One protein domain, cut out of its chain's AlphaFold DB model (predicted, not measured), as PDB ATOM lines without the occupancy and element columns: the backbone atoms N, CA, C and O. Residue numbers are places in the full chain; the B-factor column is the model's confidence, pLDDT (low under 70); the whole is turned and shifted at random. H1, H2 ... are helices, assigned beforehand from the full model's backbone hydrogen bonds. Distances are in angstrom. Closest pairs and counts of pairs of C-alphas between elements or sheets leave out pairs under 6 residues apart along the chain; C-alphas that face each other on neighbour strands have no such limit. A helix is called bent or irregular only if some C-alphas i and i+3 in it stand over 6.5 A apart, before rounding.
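What this domain is: This is residues 200 to 305 of the 321 residues of an uncharacterized protein of Thorarchaeota archaeon (strain OWC) (UniProt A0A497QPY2). A long helix, H1, crosses one side of an elongated slab of helices, with H3 and H4 running opposite ways beneath it and the short H2 folded back along it as a hairpin. H5 lies at one end, and the tail after it returns toward the beginning of H1. The printed part has 106 residues with five named helices, H1 to H5 in chain order, and no named strand: all helix. It is only just compact, close to loose, with a radius of gyration of the C-alphas of 15.6 A, and spans 55 by 27 by 18 A.

How they stand to each other: H1, residues 200 to 225, has a kink of 28 degrees near residue 208 and is only just irregular, with C-alphas 204 and 207 6.6 A apart. With residues 208 to 216 alone it touches H4, residues 269 to 283, at a steep tilt of 63 degrees, opposite ways; the closest C-alphas, of Lys 212 and Leu 276, are 5.2 A apart. With residues 215 to 222 alone it touches H3, residues 243 to 262, at a steep tilt of 67 degrees; the closest C-alphas are those of Ile 219 and Val 250, 6.0 A. H3 and H4 are close but not clearly touching. H2, residues 230 to 238, forms a hairpin with H1 at a shallow tilt of 32 degrees; the C-alphas of Ala 214 and Leu 236 come closest, 5.6 A. H2 only just touches H5, residues 287 to 294, with 3 pairs of C-alphas within 8 A; the closest are those of Gln 238 and Thr 290, 6.3 A. Every O i to N i+4 pair is within hydrogen-bond range in H2, H3, H4 and H5; in H1, 19 of 22 are.

Where its parts are: H1 begins at C-alpha 200, (14.224, 27.221, 51.019), and is 38.2 A long. H3 is 28.4 A and H4 21.6 A. H5 ends at C-alpha 294, (9.077, 7.650, 60.221).

The domain as a whole: The C-alphas of Gly 264 and Asp 303 are farthest apart, 55.2 A. The printed part has no cut and no long link, and no printed residue is under 70 in pLDDT.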
ATOM      1  N   LYS A 200      15.345  27.358  50.079       93.69
ATOM      2  CA  LYS A 200      14.224  27.221  51.019       93.69
ATOM      3  C   LYS A 200      12.890  27.476  50.329       93.69
ATOM      4  O   LYS A 200      11.912  26.788  50.634       93.69
ATOM      5  N   ASP A 201      12.835  28.451  49.428       93.44
ATOM      6  CA  ASP A 201      11.643  28.739  48.631       93.44
ATOM      7  C   ASP A 201      11.316  27.565  47.686       93.44
ATOM      8  O   ASP A 201      10.162  27.134  47.625       93.44
ATOM      9  N   PHE A 202      12.335  26.957  47.061       93.75
ATOM     10  CA  PHE A 202      12.179  25.724  46.274       93.75
ATOM     11  C   PHE A 202      11.628  24.558  47.117       93.75
ATOM     12  O   PHE A 202      10.614  23.962  46.750       93.75
ATOM     13  N   GLU A 203      12.251  24.250  48.261       93.81
ATOM     14  CA  GLU A 203      11.886  23.100  49.105       93.81
ATOM     15  C   GLU A 203      10.461  23.204  49.675       93.81
ATOM     16  O   GLU A 203       9.747  22.204  49.783       93.81
ATOM     17  N   LYS A 204       9.989  24.417  49.993       91.25
ATOM     18  CA  LYS A 204       8.601  24.632  50.446       91.25
ATOM     19  C   LYS A 204       7.570  24.252  49.382       91.25
ATOM     20  O   LYS A 204       6.506  23.738  49.728       91.25
ATOM     21  N   CYS A 205       7.877  24.490  48.109       91.31
ATOM     22  CA  CYS A 205       6.979  24.193  46.995       91.31
ATOM     23  C   CYS A 205       7.015  22.718  46.553       91.31
ATOM     24  O   CYS A 205       6.132  22.290  45.811       91.31
ATOM     25  N   GLU A 206       7.984  21.911  47.000       93.31
ATOM     26  CA  GLU A 206       8.069  20.499  46.588       93.31
ATOM     27  C   GLU A 206       6.900  19.656  47.133       93.31
ATOM     28  O   GLU A 206       6.448  18.728  46.463       93.31
ATOM     29  N   VAL A 207       6.335  19.987  48.302       93.88
ATOM     30  CA  VAL A 207       5.150  19.270  48.819       93.88
ATOM     31  C   VAL A 207       3.966  19.410  47.859       93.88
ATOM     32  O   VAL A 207       3.288  18.427  47.563       93.88
ATOM     33  N   GLU A 208       3.742  20.617  47.341       94.50
ATOM     34  CA  GLU A 208       2.689  20.893  46.363       94.50
ATOM     35  C   GLU A 208       2.871  20.063  45.099       94.50
ATOM     36  O   GLU A 208       1.950  19.372  44.657       94.50
ATOM     37  N   GLU A 209       4.085  20.080  44.559       93.50
ATOM     38  CA  GLU A 209       4.454  19.315  43.377       93.50
ATOM     39  C   GLU A 209       4.138  17.827  43.533       93.50
ATOM     40  O   GLU A 209       3.532  17.204  42.653       93.50
ATOM     41  N   HIS A 210       4.549  17.245  44.654       94.69
ATOM     42  CA  HIS A 210       4.435  15.816  44.867       94.69
ATOM     43  C   HIS A 210       2.992  15.376  45.139       94.69
ATOM     44  O   HIS A 210       2.559  14.365  44.580       94.69
ATOM     45  N   VAL A 211       2.210  16.166  45.885       95.81
ATOM     46  CA  VAL A 211       0.773  15.909  46.069       95.81
ATOM     47  C   VAL A 211       0.039  15.987  44.729       95.81
ATOM     48  O   VAL A 211      -0.663  15.040  44.362       95.81
ATOM     49  N   LYS A 212       0.246  17.052  43.940       95.56
ATOM     50  CA  LYS A 212      -0.374  17.191  42.609       95.56
ATOM     51  C   LYS A 212       0.012  16.039  41.684       95.56
ATOM     52  O   LYS A 212      -0.844  15.468  41.011       95.56
ATOM     53  N   THR A 213       1.281  15.640  41.684       94.50
ATOM     54  CA  THR A 213       1.759  14.515  40.869       94.50
ATOM     55  C   THR A 213       1.125  13.189  41.295       94.50
ATOM     56  O   THR A 213       0.725  12.404  40.435       94.50
ATOM     57  N   ALA A 214       0.974  12.938  42.598       95.88
ATOM     58  CA  ALA A 214       0.336  11.721  43.098       95.88
ATOM     59  C   ALA A 214      -1.136  11.620  42.652       95.88
ATOM     60  O   ALA A 214      -1.584  10.562  42.196       95.88
ATOM     61  N   PHE A 215      -1.877  12.731  42.676       97.06
ATOM     62  CA  PHE A 215      -3.244  12.782  42.147       97.06
ATOM     63  C   PHE A 215      -3.298  12.655  40.623       97.06
ATOM     64  O   PHE A 215      -4.145  11.929  40.108       97.06
ATOM     65  N   LEU A 216      -2.365  13.268  39.892       95.50
ATOM     66  CA  LEU A 216      -2.260  13.104  38.442       95.50
ATOM     67  C   LEU A 216      -2.011  11.639  38.047       95.50
ATOM     68  O   LEU A 216      -2.611  11.146  37.093       95.50
ATOM     69  N   HIS A 217      -1.153  10.926  38.781       95.44
ATOM     70  CA  HIS A 217      -0.942   9.488  38.586       95.44
ATOM     71  C   HIS A 217      -2.197   8.682  38.922       95.44
ATOM     72  O   HIS A 217      -2.544   7.765  38.184       95.44
ATOM     73  N   THR A 218      -2.922   9.068  39.972       96.88
ATOM     74  CA  THR A 218      -4.187   8.424  40.349       96.88
ATOM     75  C   THR A 218      -5.240   8.573  39.257       96.88
ATOM     76  O   THR A 218      -5.882   7.590  38.903       96.88
ATOM     77  N   ILE A 219      -5.390   9.771  38.683       96.25
ATOM     78  CA  ILE A 219      -6.289  10.013  37.546       96.25
ATOM     79  C   ILE A 219      -5.923   9.089  36.387       96.25
ATOM     80  O   ILE A 219      -6.773   8.333  35.929       96.25
ATOM     81  N   ARG A 220      -4.649   9.081  35.974       95.06
ATOM     82  CA  ARG A 220      -4.175   8.256  34.852       95.06
ATOM     83  C   ARG A 220      -4.421   6.767  35.087       95.06
ATOM     84  O   ARG A 220      -4.932   6.087  34.205       95.06
ATOM     85  N   ASP A 221      -4.106   6.264  36.275       96.50
ATOM     86  CA  ASP A 221      -4.320   4.861  36.627       96.50
ATOM     87  C   ASP A 221      -5.808   4.478  36.581       96.50
ATOM     88  O   ASP A 221      -6.180   3.446  36.009       96.50
ATOM     89  N   VAL A 222      -6.675   5.324  37.149       96.25
ATOM     90  CA  VAL A 222      -8.123   5.086  37.201       96.25
ATOM     91  C   VAL A 222      -8.766   5.224  35.821       96.25
ATOM     92  O   VAL A 222      -9.582   4.377  35.471       96.25
ATOM     93  N   GLU A 223      -8.385   6.212  35.013       93.19
ATOM     94  CA  GLU A 223      -8.881   6.370  33.638       93.19
ATOM     95  C   GLU A 223      -8.460   5.201  32.741       93.19
ATOM     96  O   GLU A 223      -9.266   4.687  31.967       93.19
ATOM     97  N   MET A 224      -7.206   4.749  32.853       93.00
ATOM     98  CA  MET A 224      -6.676   3.701  31.979       93.00
ATOM     99  C   MET A 224      -7.104   2.292  32.402       93.00
ATOM    100  O   MET A 224      -7.276   1.424  31.548       93.00
ATOM    101  N   THR A 225      -7.236   2.029  33.707       93.75
ATOM    102  CA  THR A 225      -7.415   0.658  34.228       93.75
ATOM    103  C   THR A 225      -8.563   0.496  35.227       93.75
ATOM    104  O   THR A 225      -8.911  -0.629  35.596       93.75
ATOM    105  N   GLY A 226      -9.158   1.593  35.701       93.12
ATOM    106  CA  GLY A 226     -10.192   1.596  36.743       93.12
ATOM    107  C   GLY A 226      -9.676   1.325  38.163       93.12
ATOM    108  O   GLY A 226     -10.477   1.254  39.104       93.12
ATOM    109  N   ARG A 227      -8.361   1.145  38.336       92.50
ATOM    110  CA  ARG A 227      -7.702   0.758  39.592       92.50
ATOM    111  C   ARG A 227      -6.404   1.543  39.756       92.50
ATOM    112  O   ARG A 227      -5.784   1.894  38.768       92.50
ATOM    113  N   LEU A 228      -5.974   1.775  40.992       93.94
ATOM    114  CA  LEU A 228      -4.657   2.358  41.252       93.94
ATOM    115  C   LEU A 228      -3.562   1.295  41.131       93.94
ATOM    116  O   LEU A 228      -3.718   0.176  41.633       93.94
ATOM    117  N   ASN A 229      -2.426   1.673  40.550       94.56
ATOM    118  CA  ASN A 229      -1.206   0.880  40.595       94.56
ATOM    119  C   ASN A 229      -0.584   0.911  42.008       94.56
ATOM    120  O   ASN A 229      -0.851   1.811  42.808       94.56
ATOM    121  N   VAL A 230       0.270  -0.067  42.317       95.56
ATOM    122  CA  VAL A 230       1.017  -0.163  43.581       95.56
ATOM    123  C   VAL A 230       1.917   1.057  43.776       95.56
ATOM    124  O   VAL A 230       1.873   1.674  44.832       95.56
ATOM    125  N   GLY A 231       2.654   1.474  42.740       96.06
ATOM    126  CA  GLY A 231       3.535   2.645  42.841       96.06
ATOM    127  C   GLY A 231       2.779   3.939  43.160       96.06
ATOM    128  O   GLY A 231       3.246   4.756  43.944       96.06
ATOM    129  N   THR A 232       1.574   4.106  42.612       95.69
ATOM    130  CA  THR A 232       0.717   5.261  42.912       95.69
ATOM    131  C   THR A 232       0.166   5.201  44.338       95.69
ATOM    132  O   THR A 232       0.121   6.231  45.003       95.69
ATOM    133  N   HIS A 233      -0.193   4.010  44.842       95.69
ATOM    134  CA  HIS A 233      -0.567   3.837  46.253       95.69
ATOM    135  C   HIS A 233       0.566   4.258  47.186       95.69
ATOM    136  O   HIS A 233       0.353   5.088  48.066       95.69
ATOM    137  N   GLU A 234       1.766   3.714  46.971       96.50
ATOM    138  CA  GLU A 234       2.939   4.029  47.790       96.50
ATOM    139  C   GLU A 234       3.238   5.529  47.763       96.50
ATOM    140  O   GLU A 234       3.518   6.131  48.797       96.50
ATOM    141  N   TYR A 235       3.127   6.153  46.591       97.00
ATOM    142  CA  TYR A 235       3.412   7.571  46.432       97.00
ATOM    143  C   TYR A 235       2.394   8.472  47.147       97.00
ATOM    144  O   TYR A 235       2.787   9.446  47.784       97.00
ATOM    145  N   LEU A 236       1.103   8.127  47.124       97.62
ATOM    146  CA  LEU A 236       0.085   8.823  47.921       97.62
ATOM    147  C   LEU A 236       0.381   8.709  49.425       97.62
ATOM    148  O   LEU A 236       0.374   9.716  50.136       97.62
ATOM    149  N   GLU A 237       0.713   7.507  49.900       97.06
ATOM    150  CA  GLU A 237       1.017   7.252  51.314       97.06
ATOM    151  C   GLU A 237       2.272   7.997  51.795       97.06
ATOM    152  O   GLU A 237       2.304   8.503  52.921       97.06
ATOM    153  N   GLN A 238       3.292   8.127  50.939       95.94
ATOM    154  CA  GLN A 238       4.500   8.910  51.230       95.94
ATOM    155  C   GLN A 238       4.178  10.374  51.568       95.94
ATOM    156  O   GLN A 238       4.819  10.948  52.447       95.94
ATOM    157  N   TYR A 239       3.139  10.942  50.950       96.44
ATOM    158  CA  TYR A 239       2.666  12.308  51.209       96.44
ATOM    159  C   TYR A 239       1.442  12.362  52.134       96.44
ATOM    160  O   TYR A 239       0.785  13.393  52.242       96.44
ATOM    161  N   GLY A 240       1.158  11.268  52.847       95.88
ATOM    162  CA  GLY A 240       0.114  11.192  53.873       95.88
ATOM    163  C   GLY A 240      -1.306  11.051  53.331       95.88
ATOM    164  O   GLY A 240      -2.258  10.991  54.106       95.88
ATOM    165  N   VAL A 241      -1.472  10.945  52.015       97.69
ATOM    166  CA  VAL A 241      -2.783  10.807  51.386       97.69
ATOM    167  C   VAL A 241      -3.237   9.354  51.475       97.69
ATOM    168  O   VAL A 241      -2.558   8.442  51.011       97.69
ATOM    169  N   ASN A 242      -4.424   9.120  52.040       97.12
ATOM    170  CA  ASN A 242      -5.018   7.788  52.035       97.12
ATOM    171  C   ASN A 242      -5.404   7.379  50.593       97.12
ATOM    172  O   ASN A 242      -6.237   8.064  49.986       97.12
ATOM    173  N   PRO A 243      -4.896   6.252  50.049       97.19
ATOM    174  CA  PRO A 243      -5.156   5.882  48.656       97.19
ATOM    175  C   PRO A 243      -6.633   5.666  48.323       97.19
ATOM    176  O   PRO A 243      -7.082   5.975  47.219       97.19
ATOM    177  N   HIS A 244      -7.419   5.176  49.284       95.69
ATOM    178  CA  HIS A 244      -8.850   4.971  49.087       95.69
ATOM    179  C   HIS A 244      -9.611   6.300  49.017       95.69
ATOM    180  O   HIS A 244     -10.505   6.452  48.186       95.69
ATOM    181  N   ALA A 245      -9.237   7.278  49.847       97.12
ATOM    182  CA  ALA A 245      -9.796   8.626  49.769       97.12
ATOM    183  C   ALA A 245      -9.458   9.289  48.423       97.12
ATOM    184  O   ALA A 245     -10.354   9.814  47.761       97.12
ATOM    185  N   ALA A 246      -8.200   9.190  47.981       97.75
ATOM    186  CA  ALA A 246      -7.770   9.709  46.684       97.75
ATOM    187  C   ALA A 246      -8.550   9.080  45.518       97.75
ATOM    188  O   ALA A 246      -9.035   9.800  44.648       97.75
ATOM    189  N   TYR A 247      -8.745   7.756  45.536       97.62
ATOM    190  CA  TYR A 247      -9.543   7.042  44.534       97.62
ATOM    191  C   TYR A 247     -10.964   7.598  44.401       97.62
ATOM    192  O   TYR A 247     -11.441   7.826  43.289       97.62
ATOM    193  N   HIS A 248     -11.647   7.814  45.529       97.19
ATOM    194  CA  HIS A 248     -13.020   8.323  45.526       97.19
ATOM    195  C   HIS A 248     -13.106   9.757  45.015       97.19
ATOM    196  O   HIS A 248     -13.987  10.057  44.214       97.19
ATOM    197  N   LEU A 249     -12.181  10.628  45.423       97.94
ATOM    198  CA  LEU A 249     -12.127  12.011  44.938       97.94
ATOM    199  C   LEU A 249     -11.863  12.069  43.430       97.94
ATOM    200  O   LEU A 249     -12.520  12.822  42.715       97.94
ATOM    201  N   VAL A 250     -10.959  11.223  42.932       97.69
ATOM    202  CA  VAL A 250     -10.695  11.100  41.494       97.69
ATOM    203  C   VAL A 250     -11.920  10.580  40.744       97.69
ATOM    204  O   VAL A 250     -12.243  11.111  39.687       97.69
ATOM    205  N   LYS A 251     -12.663   9.607  41.283       96.94
ATOM    206  CA  LYS A 251     -13.924   9.169  40.664       96.94
ATOM    207  C   LYS A 251     -14.948  10.292  40.544       96.94
ATOM    208  O   LYS A 251     -15.528  10.455  39.477       96.94
ATOM    209  N   GLN A 252     -15.126  11.084  41.599       96.62
ATOM    210  CA  GLN A 252     -16.025  12.241  41.566       96.62
ATOM    211  C   GLN A 252     -15.589  13.264  40.512       96.62
ATOM    212  O   GLN A 252     -16.426  13.812  39.799       96.62
ATOM    213  N   TYR A 253     -14.283  13.501  40.376       97.06
ATOM    214  CA  TYR A 253     -13.738  14.346  39.317       97.06
ATOM    215  C   TYR A 253     -14.045  13.796  37.916       97.06
ATOM    216  O   TYR A 253     -14.530  14.538  37.065       97.06
ATOM    217  N   LEU A 254     -13.838  12.499  37.676       95.94
ATOM    218  CA  LEU A 254     -14.138  11.883  36.380       95.94
ATOM    219  C   LEU A 254     -15.633  11.957  36.040       95.94
ATOM    220  O   LEU A 254     -15.988  12.247  34.901       95.94
ATOM    221  N   GLU A 255     -16.516  11.788  37.027       94.94
ATOM    222  CA  GLU A 255     -17.959  12.000  36.855       94.94
ATOM    223  C   GLU A 255     -18.289  13.458  36.480       94.94
ATOM    224  O   GLU A 255     -19.143  13.705  35.629       94.94
ATOM    225  N   GLN A 256     -17.599  14.445  37.064       94.12
ATOM    226  CA  GLN A 256     -17.753  15.853  36.675       94.12
ATOM    227  C   GLN A 256     -17.318  16.100  35.225       94.12
ATOM    228  O   GLN A 256     -18.022  16.790  34.488       94.12
ATOM    229  N   VAL A 257     -16.193  15.518  34.801       94.25
ATOM    230  CA  VAL A 257     -15.697  15.616  33.419       94.25
ATOM    231  C   VAL A 257     -16.672  14.963  32.430       94.25
ATOM    232  O   VAL A 257     -16.960  15.536  31.373       94.25
ATOM    233  N   GLU A 258     -17.247  13.816  32.786       93.38
ATOM    234  CA  GLU A 258     -18.261  13.132  31.975       93.38
ATOM    235  C   GLU A 258     -19.534  13.976  31.828       93.38
ATOM    236  O   GLU A 258     -20.091  14.089  30.735       93.38
ATOM    237  N   ASN A 259     -19.970  14.645  32.900       94.00
ATOM    238  CA  ASN A 259     -21.121  15.548  32.858       94.00
ATOM    239  C   ASN A 259     -20.885  16.747  31.923       94.00
ATOM    240  O   ASN A 259     -21.784  17.124  31.168       94.00
ATOM    241  N   ILE A 260     -19.677  17.325  31.926       92.31
ATOM    242  CA  ILE A 260     -19.297  18.399  30.990       92.31
ATOM    243  C   ILE A 260     -19.383  17.884  29.548       92.31
ATOM    244  O   ILE A 260     -20.016  18.521  28.704       92.31
ATOM    245  N   THR A 261     -18.833  16.698  29.294       91.50
ATOM    246  CA  THR A 261     -18.832  16.067  27.968       91.50
ATOM    247  C   THR A 261     -20.250  15.765  27.480       91.50
ATOM    248  O   THR A 261     -20.624  16.127  26.363       91.50
ATOM    249  N   THR A 262     -21.086  15.194  28.348       92.62
ATOM    250  CA  THR A 262     -22.488  14.860  28.054       92.62
ATOM    251  C   THR A 262     -23.344  16.106  27.811       92.62
ATOM    252  O   THR A 262     -24.292  16.066  27.030       92.62
ATOM    253  N   SER A 263     -22.988  17.245  28.417       91.69
ATOM    254  CA  SER A 263     -23.640  18.539  28.158       91.69
ATOM    255  C   SER A 263     -23.316  19.147  26.782       91.69
ATOM    256  O   SER A 263     -23.830  20.214  26.451       91.69
ATOM    257  N   GLY A 264     -22.486  18.479  25.971       89.81
ATOM    258  CA  GLY A 264     -22.085  18.920  24.633       89.81
ATOM    259  C   GLY A 264     -20.842  19.815  24.605       89.81
ATOM    260  O   GLY A 264     -20.515  20.353  23.549       89.81
ATOM    261  N   ASN A 265     -20.146  19.974  25.735       89.56
ATOM    262  CA  ASN A 265     -18.930  20.781  25.845       89.56
ATOM    263  C   ASN A 265     -17.685  19.890  25.930       89.56
ATOM    264  O   ASN A 265     -17.698  18.868  26.605       89.56
ATOM    265  N   ALA A 266     -16.579  20.296  25.305       89.88
ATOM    266  CA  ALA A 266     -15.296  19.619  25.490       89.88
ATOM    267  C   ALA A 266     -14.598  20.143  26.764       89.88
ATOM    268  O   ALA A 266     -14.430  21.361  26.890       89.88
ATOM    269  N   PRO A 267     -14.175  19.277  27.705       89.00
ATOM    270  CA  PRO A 267     -13.469  19.716  28.905       89.00
ATOM    271  C   PRO A 267     -12.093  20.303  28.548       89.00
ATOM    272  O   PRO A 267     -11.322  19.716  27.791       89.00
ATOM    273  N   SER A 268     -11.780  21.476  29.104       91.75
ATOM    274  CA  SER A 268     -10.455  22.100  28.984       91.75
ATOM    275  C   SER A 268      -9.454  21.448  29.939       91.75
ATOM    276  O   SER A 268      -9.831  21.012  31.026       91.75
ATOM    277  N   ILE A 269      -8.161  21.474  29.595       90.75
ATOM    278  CA  ILE A 269      -7.082  21.024  30.492       90.75
ATOM    279  C   ILE A 269      -7.062  21.796  31.823       90.75
ATOM    280  O   ILE A 269      -6.629  21.262  32.837       90.75
ATOM    281  N   ASN A 270      -7.602  23.017  31.854       92.25
ATOM    282  CA  ASN A 270      -7.712  23.795  33.089       92.25
ATOM    283  C   ASN A 270      -8.595  23.105  34.137       92.25
ATOM    284  O   ASN A 270      -8.320  23.230  35.320       92.25
ATOM    285  N   VAL A 271      -9.584  22.303  33.722       93.75
ATOM    286  CA  VAL A 271     -10.421  21.526  34.653       93.75
ATOM    287  C   VAL A 271      -9.570  20.529  35.449       93.75
ATOM    288  O   VAL A 271      -9.803  20.331  36.642       93.75
ATOM    289  N   LEU A 272      -8.550  19.943  34.810       94.12
ATOM    290  CA  LEU A 272      -7.571  19.090  35.480       94.12
ATOM    291  C   LEU A 272      -6.710  19.903  36.451       94.12
ATOM    292  O   LEU A 272      -6.548  19.489  37.595       94.12
ATOM    293  N   TYR A 273      -6.163  21.039  36.014       93.88
ATOM    294  CA  TYR A 273      -5.317  21.879  36.870       93.88
ATOM    295  C   TYR A 273      -6.069  22.364  38.115       93.88
ATOM    296  O   TYR A 273      -5.584  22.159  39.226       93.88
ATOM    297  N   ASP A 274      -7.305  22.838  37.954       95.31
ATOM    298  CA  ASP A 274      -8.164  23.258  39.064       95.31
ATOM    299  C   ASP A 274      -8.438  22.113  40.054       95.31
ATOM    300  O   ASP A 274      -8.548  22.331  41.263       95.31
ATOM    301  N   PHE A 275      -8.584  20.877  39.563       96.88
ATOM    302  CA  PHE A 275      -8.736  19.710  40.430       96.88
ATOM    303  C   PHE A 275      -7.456  19.428  41.222       96.88
ATOM    304  O   PHE A 275      -7.527  19.234  42.435       96.88
ATOM    305  N   LEU A 276      -6.293  19.434  40.565       96.44
ATOM    306  CA  LEU A 276      -5.008  19.201  41.227       96.44
ATOM    307  C   LEU A 276      -4.723  20.260  42.302       96.44
ATOM    308  O   LEU A 276      -4.278  19.910  43.395       96.44
ATOM    309  N   ASP A 277      -5.042  21.524  42.030       95.62
ATOM    310  CA  ASP A 277      -4.914  22.626  42.988       95.62
ATOM    311  C   ASP A 277      -5.803  22.405  44.220       95.62
ATOM    312  O   ASP A 277      -5.336  22.507  45.356       95.62
ATOM    313  N   LYS A 278      -7.060  21.985  44.023       97.38
ATOM    314  CA  LYS A 278      -7.969  21.630  45.129       97.38
ATOM    315  C   LYS A 278      -7.462  20.449  45.953       97.38
ATOM    316  O   LYS A 278      -7.632  20.439  47.170       97.38
ATOM    317  N   MET A 279      -6.873  19.442  45.307       97.44
ATOM    318  CA  MET A 279      -6.307  18.292  46.014       97.44
ATOM    319  C   MET A 279      -5.093  18.693  46.843       97.44
ATOM    320  O   MET A 279      -4.974  18.258  47.985       97.44
ATOM    321  N   TYR A 280      -4.230  19.566  46.321       96.75
ATOM    322  CA  TYR A 280      -3.160  20.127  47.134       96.75
ATOM    323  C   TYR A 280      -3.714  20.840  48.369       96.75
ATOM    324  O   TYR A 280      -3.328  20.491  49.477       96.75
ATOM    325  N   GLU A 281      -4.674  21.754  48.211       97.62
ATOM    326  CA  GLU A 281      -5.235  22.488  49.351       97.62
ATOM    327  C   GLU A 281      -5.837  21.577  50.429       97.62
ATOM    328  O   GLU A 281      -5.706  21.861  51.621       97.62
ATOM    329  N   LEU A 282      -6.454  20.462  50.026       97.56
ATOM    330  CA  LEU A 282      -7.040  19.489  50.947       97.56
ATOM    331  C   LEU A 282      -5.984  18.658  51.697       97.56
ATOM    332  O   LEU A 282      -6.200  18.313  52.855       97.56
ATOM    333  N   PHE A 283      -4.860  18.335  51.051       97.62
ATOM    334  CA  PHE A 283      -3.863  17.386  51.567       97.62
ATOM    335  C   PHE A 283      -2.504  18.018  51.917       97.62
ATOM    336  O   PHE A 283      -1.590  17.302  52.328       97.62
ATOM    337  N   LYS A 284      -2.345  19.344  51.806       95.94
ATOM    338  CA  LYS A 284      -1.054  20.047  51.954       95.94
ATOM    339  C   LYS A 284      -0.319  19.790  53.265       95.94
ATOM    340  O   LYS A 284       0.895  19.924  53.295       95.94
ATOM    341  N   ASP A 285      -1.025  19.412  54.329       96.69
ATOM    342  CA  ASP A 285      -0.447  19.149  55.652       96.69
ATOM    343  C   ASP A 285      -0.361  17.655  56.010       96.69
ATOM    344  O   ASP A 285       0.230  17.300  57.034       96.69
ATOM    345  N   GLU A 286      -0.906  16.766  55.179       96.69
ATOM    346  CA  GLU A 286      -1.053  15.343  55.510       96.69
ATOM    347  C   GLU A 286       0.290  14.603  55.547       96.69
ATOM    348  O   GLU A 286       0.491  13.703  56.368       96.69
ATOM    349  N   TYR A 287       1.283  15.060  54.776       95.50
ATOM    350  CA  TYR A 287       2.651  14.527  54.807       95.50
ATOM    351  C   TYR A 287       3.274  14.551  56.219       95.50
ATOM    352  O   TYR A 287       4.119  13.713  56.549       95.50
ATOM    353  N   LYS A 288       2.814  15.449  57.108       96.19
ATOM    354  CA  LYS A 288       3.252  15.522  58.513       96.19
ATOM    355  C   LYS A 288       2.890  14.259  59.301       96.19
ATOM    356  O   LYS A 288       3.569  13.920  60.272       96.19
ATOM    357  N   HIS A 289       1.827  13.546  58.927       95.88
ATOM    358  CA  HIS A 289       1.500  12.245  59.515       95.88
ATOM    359  C   HIS A 289       2.552  11.199  59.143       95.88
ATOM    360  O   HIS A 289       3.046  10.490  60.025       95.88
ATOM    361  N   THR A 290       2.953  11.161  57.872       94.69
ATOM    362  CA  THR A 290       4.004  10.258  57.391       94.69
ATOM    363  C   THR A 290       5.344  10.578  58.040       94.69
ATOM    364  O   THR A 290       5.976   9.671  58.579       94.69
ATOM    365  N   MET A 291       5.728  11.857  58.123       96.19
ATOM    366  CA  MET A 291       6.938  12.284  58.834       96.19
ATOM    367  C   MET A 291       6.968  11.815  60.290       96.19
ATOM    368  O   MET A 291       7.960  11.233  60.732       96.19
ATOM    369  N   ARG A 292       5.867  12.008  61.030       96.00
ATOM    370  CA  ARG A 292       5.755  11.541  62.420       96.00
ATOM    371  C   ARG A 292       5.919  10.029  62.527       96.00
ATOM    372  O   ARG A 292       6.575   9.562  63.453       96.00
ATOM    373  N   ARG A 293       5.357   9.269  61.583       94.88
ATOM    374  CA  ARG A 293       5.460   7.804  61.551       94.88
ATOM    375  C   ARG A 293       6.897   7.323  61.341       94.88
ATOM    376  O   ARG A 293       7.282   6.337  61.962       94.88
ATOM    377  N   ILE A 294       7.671   8.000  60.492       95.81
ATOM    378  CA  ILE A 294       9.077   7.650  60.221       95.81
ATOM    379  C   ILE A 294      10.073   8.322  61.182       95.81
ATOM    380  O   ILE A 294      11.269   8.065  61.099       95.81
ATOM    381  N   GLY A 295       9.594   9.158  62.110       95.69
ATOM    382  CA  GLY A 295      10.412   9.793  63.145       95.69
ATOM    383  C   GLY A 295      11.104  11.097  62.730       95.69
ATOM    384  O   GLY A 295      12.020  11.536  63.425       95.69
ATOM    385  N   LEU A 296      10.680  11.738  61.635       95.50
ATOM    386  CA  LEU A 296      11.193  13.048  61.221       95.50
ATOM    387  C   LEU A 296      10.448  14.187  61.929       95.50
ATOM    388  O   LEU A 296       9.220  14.189  62.012       95.50
ATOM    389  N   LYS A 297      11.204  15.179  62.417       92.12
ATOM    390  CA  LYS A 297      10.658  16.393  63.054       92.12
ATOM    391  C   LYS A 297      10.374  17.500  62.043       92.12
ATOM    392  O   LYS A 297       9.301  18.085  62.072       92.12
ATOM    393  N   ASN A 298      11.330  17.741  61.150       91.38
ATOM    394  CA  ASN A 298      11.272  18.771  60.119       91.38
ATOM    395  C   ASN A 298      11.510  18.112  58.761       91.38
ATOM    396  O   ASN A 298      12.329  17.197  58.667       91.38
ATOM    397  N   LEU A 299      10.771  18.548  57.738       91.62
ATOM    398  CA  LEU A 299      10.975  18.079  56.367       91.62
ATOM    399  C   LEU A 299      12.253  18.701  55.802       91.62
ATOM    400  O   LEU A 299      13.080  18.021  55.210       91.62
ATOM    401  N   ILE A 300      12.409  19.997  56.063       92.62
ATOM    402  CA  ILE A 300      13.502  20.827  55.584       92.62
ATOM    403  C   ILE A 300      14.537  20.962  56.704       92.62
ATOM    404  O   ILE A 300      14.196  21.312  57.838       92.62
ATOM    405  N   SER A 301      15.798  20.676  56.387       92.44
ATOM    406  CA  SER A 301      16.929  20.854  57.304       92.44
ATOM    407  C   SER A 301      17.656  22.150  56.958       92.44
ATOM    408  O   SER A 301      18.479  22.163  56.048       92.44
ATOM    409  N   GLU A 302      17.330  23.234  57.667       89.75
ATOM    410  CA  GLU A 302      17.781  24.592  57.315       89.75
ATOM    411  C   GLU A 302      19.310  24.753  57.298       89.75
ATOM    412  O   GLU A 302      19.822  25.530  56.500       89.75
ATOM    413  N   ASP A 303      20.042  23.966  58.094       91.81
ATOM    414  CA  ASP A 303      21.511  24.000  58.172       91.81
ATOM    415  C   ASP A 303      22.221  23.617  56.859       91.81
ATOM    416  O   ASP A 303      23.418  23.862  56.709       91.81
ATOM    417  N   TYR A 304      21.509  22.987  55.921       92.50
ATOM    418  CA  TYR A 304      22.065  22.477  54.663       92.50
ATOM    419  C   TYR A 304      21.478  23.156  53.428       92.50
ATOM    420  O   TYR A 304      21.618  22.625  52.329       92.50
ATOM    421  N   LEU A 305      20.817  24.300  53.608       92.38
ATOM    422  CA  LEU A 305      20.278  25.075  52.503       92.38
ATOM    423  C   LEU A 305      21.224  26.201  52.114       92.38
ATOM    424  O   LEU A 305      21.783  26.892  52.968       92.38
TER     425      LEU A 305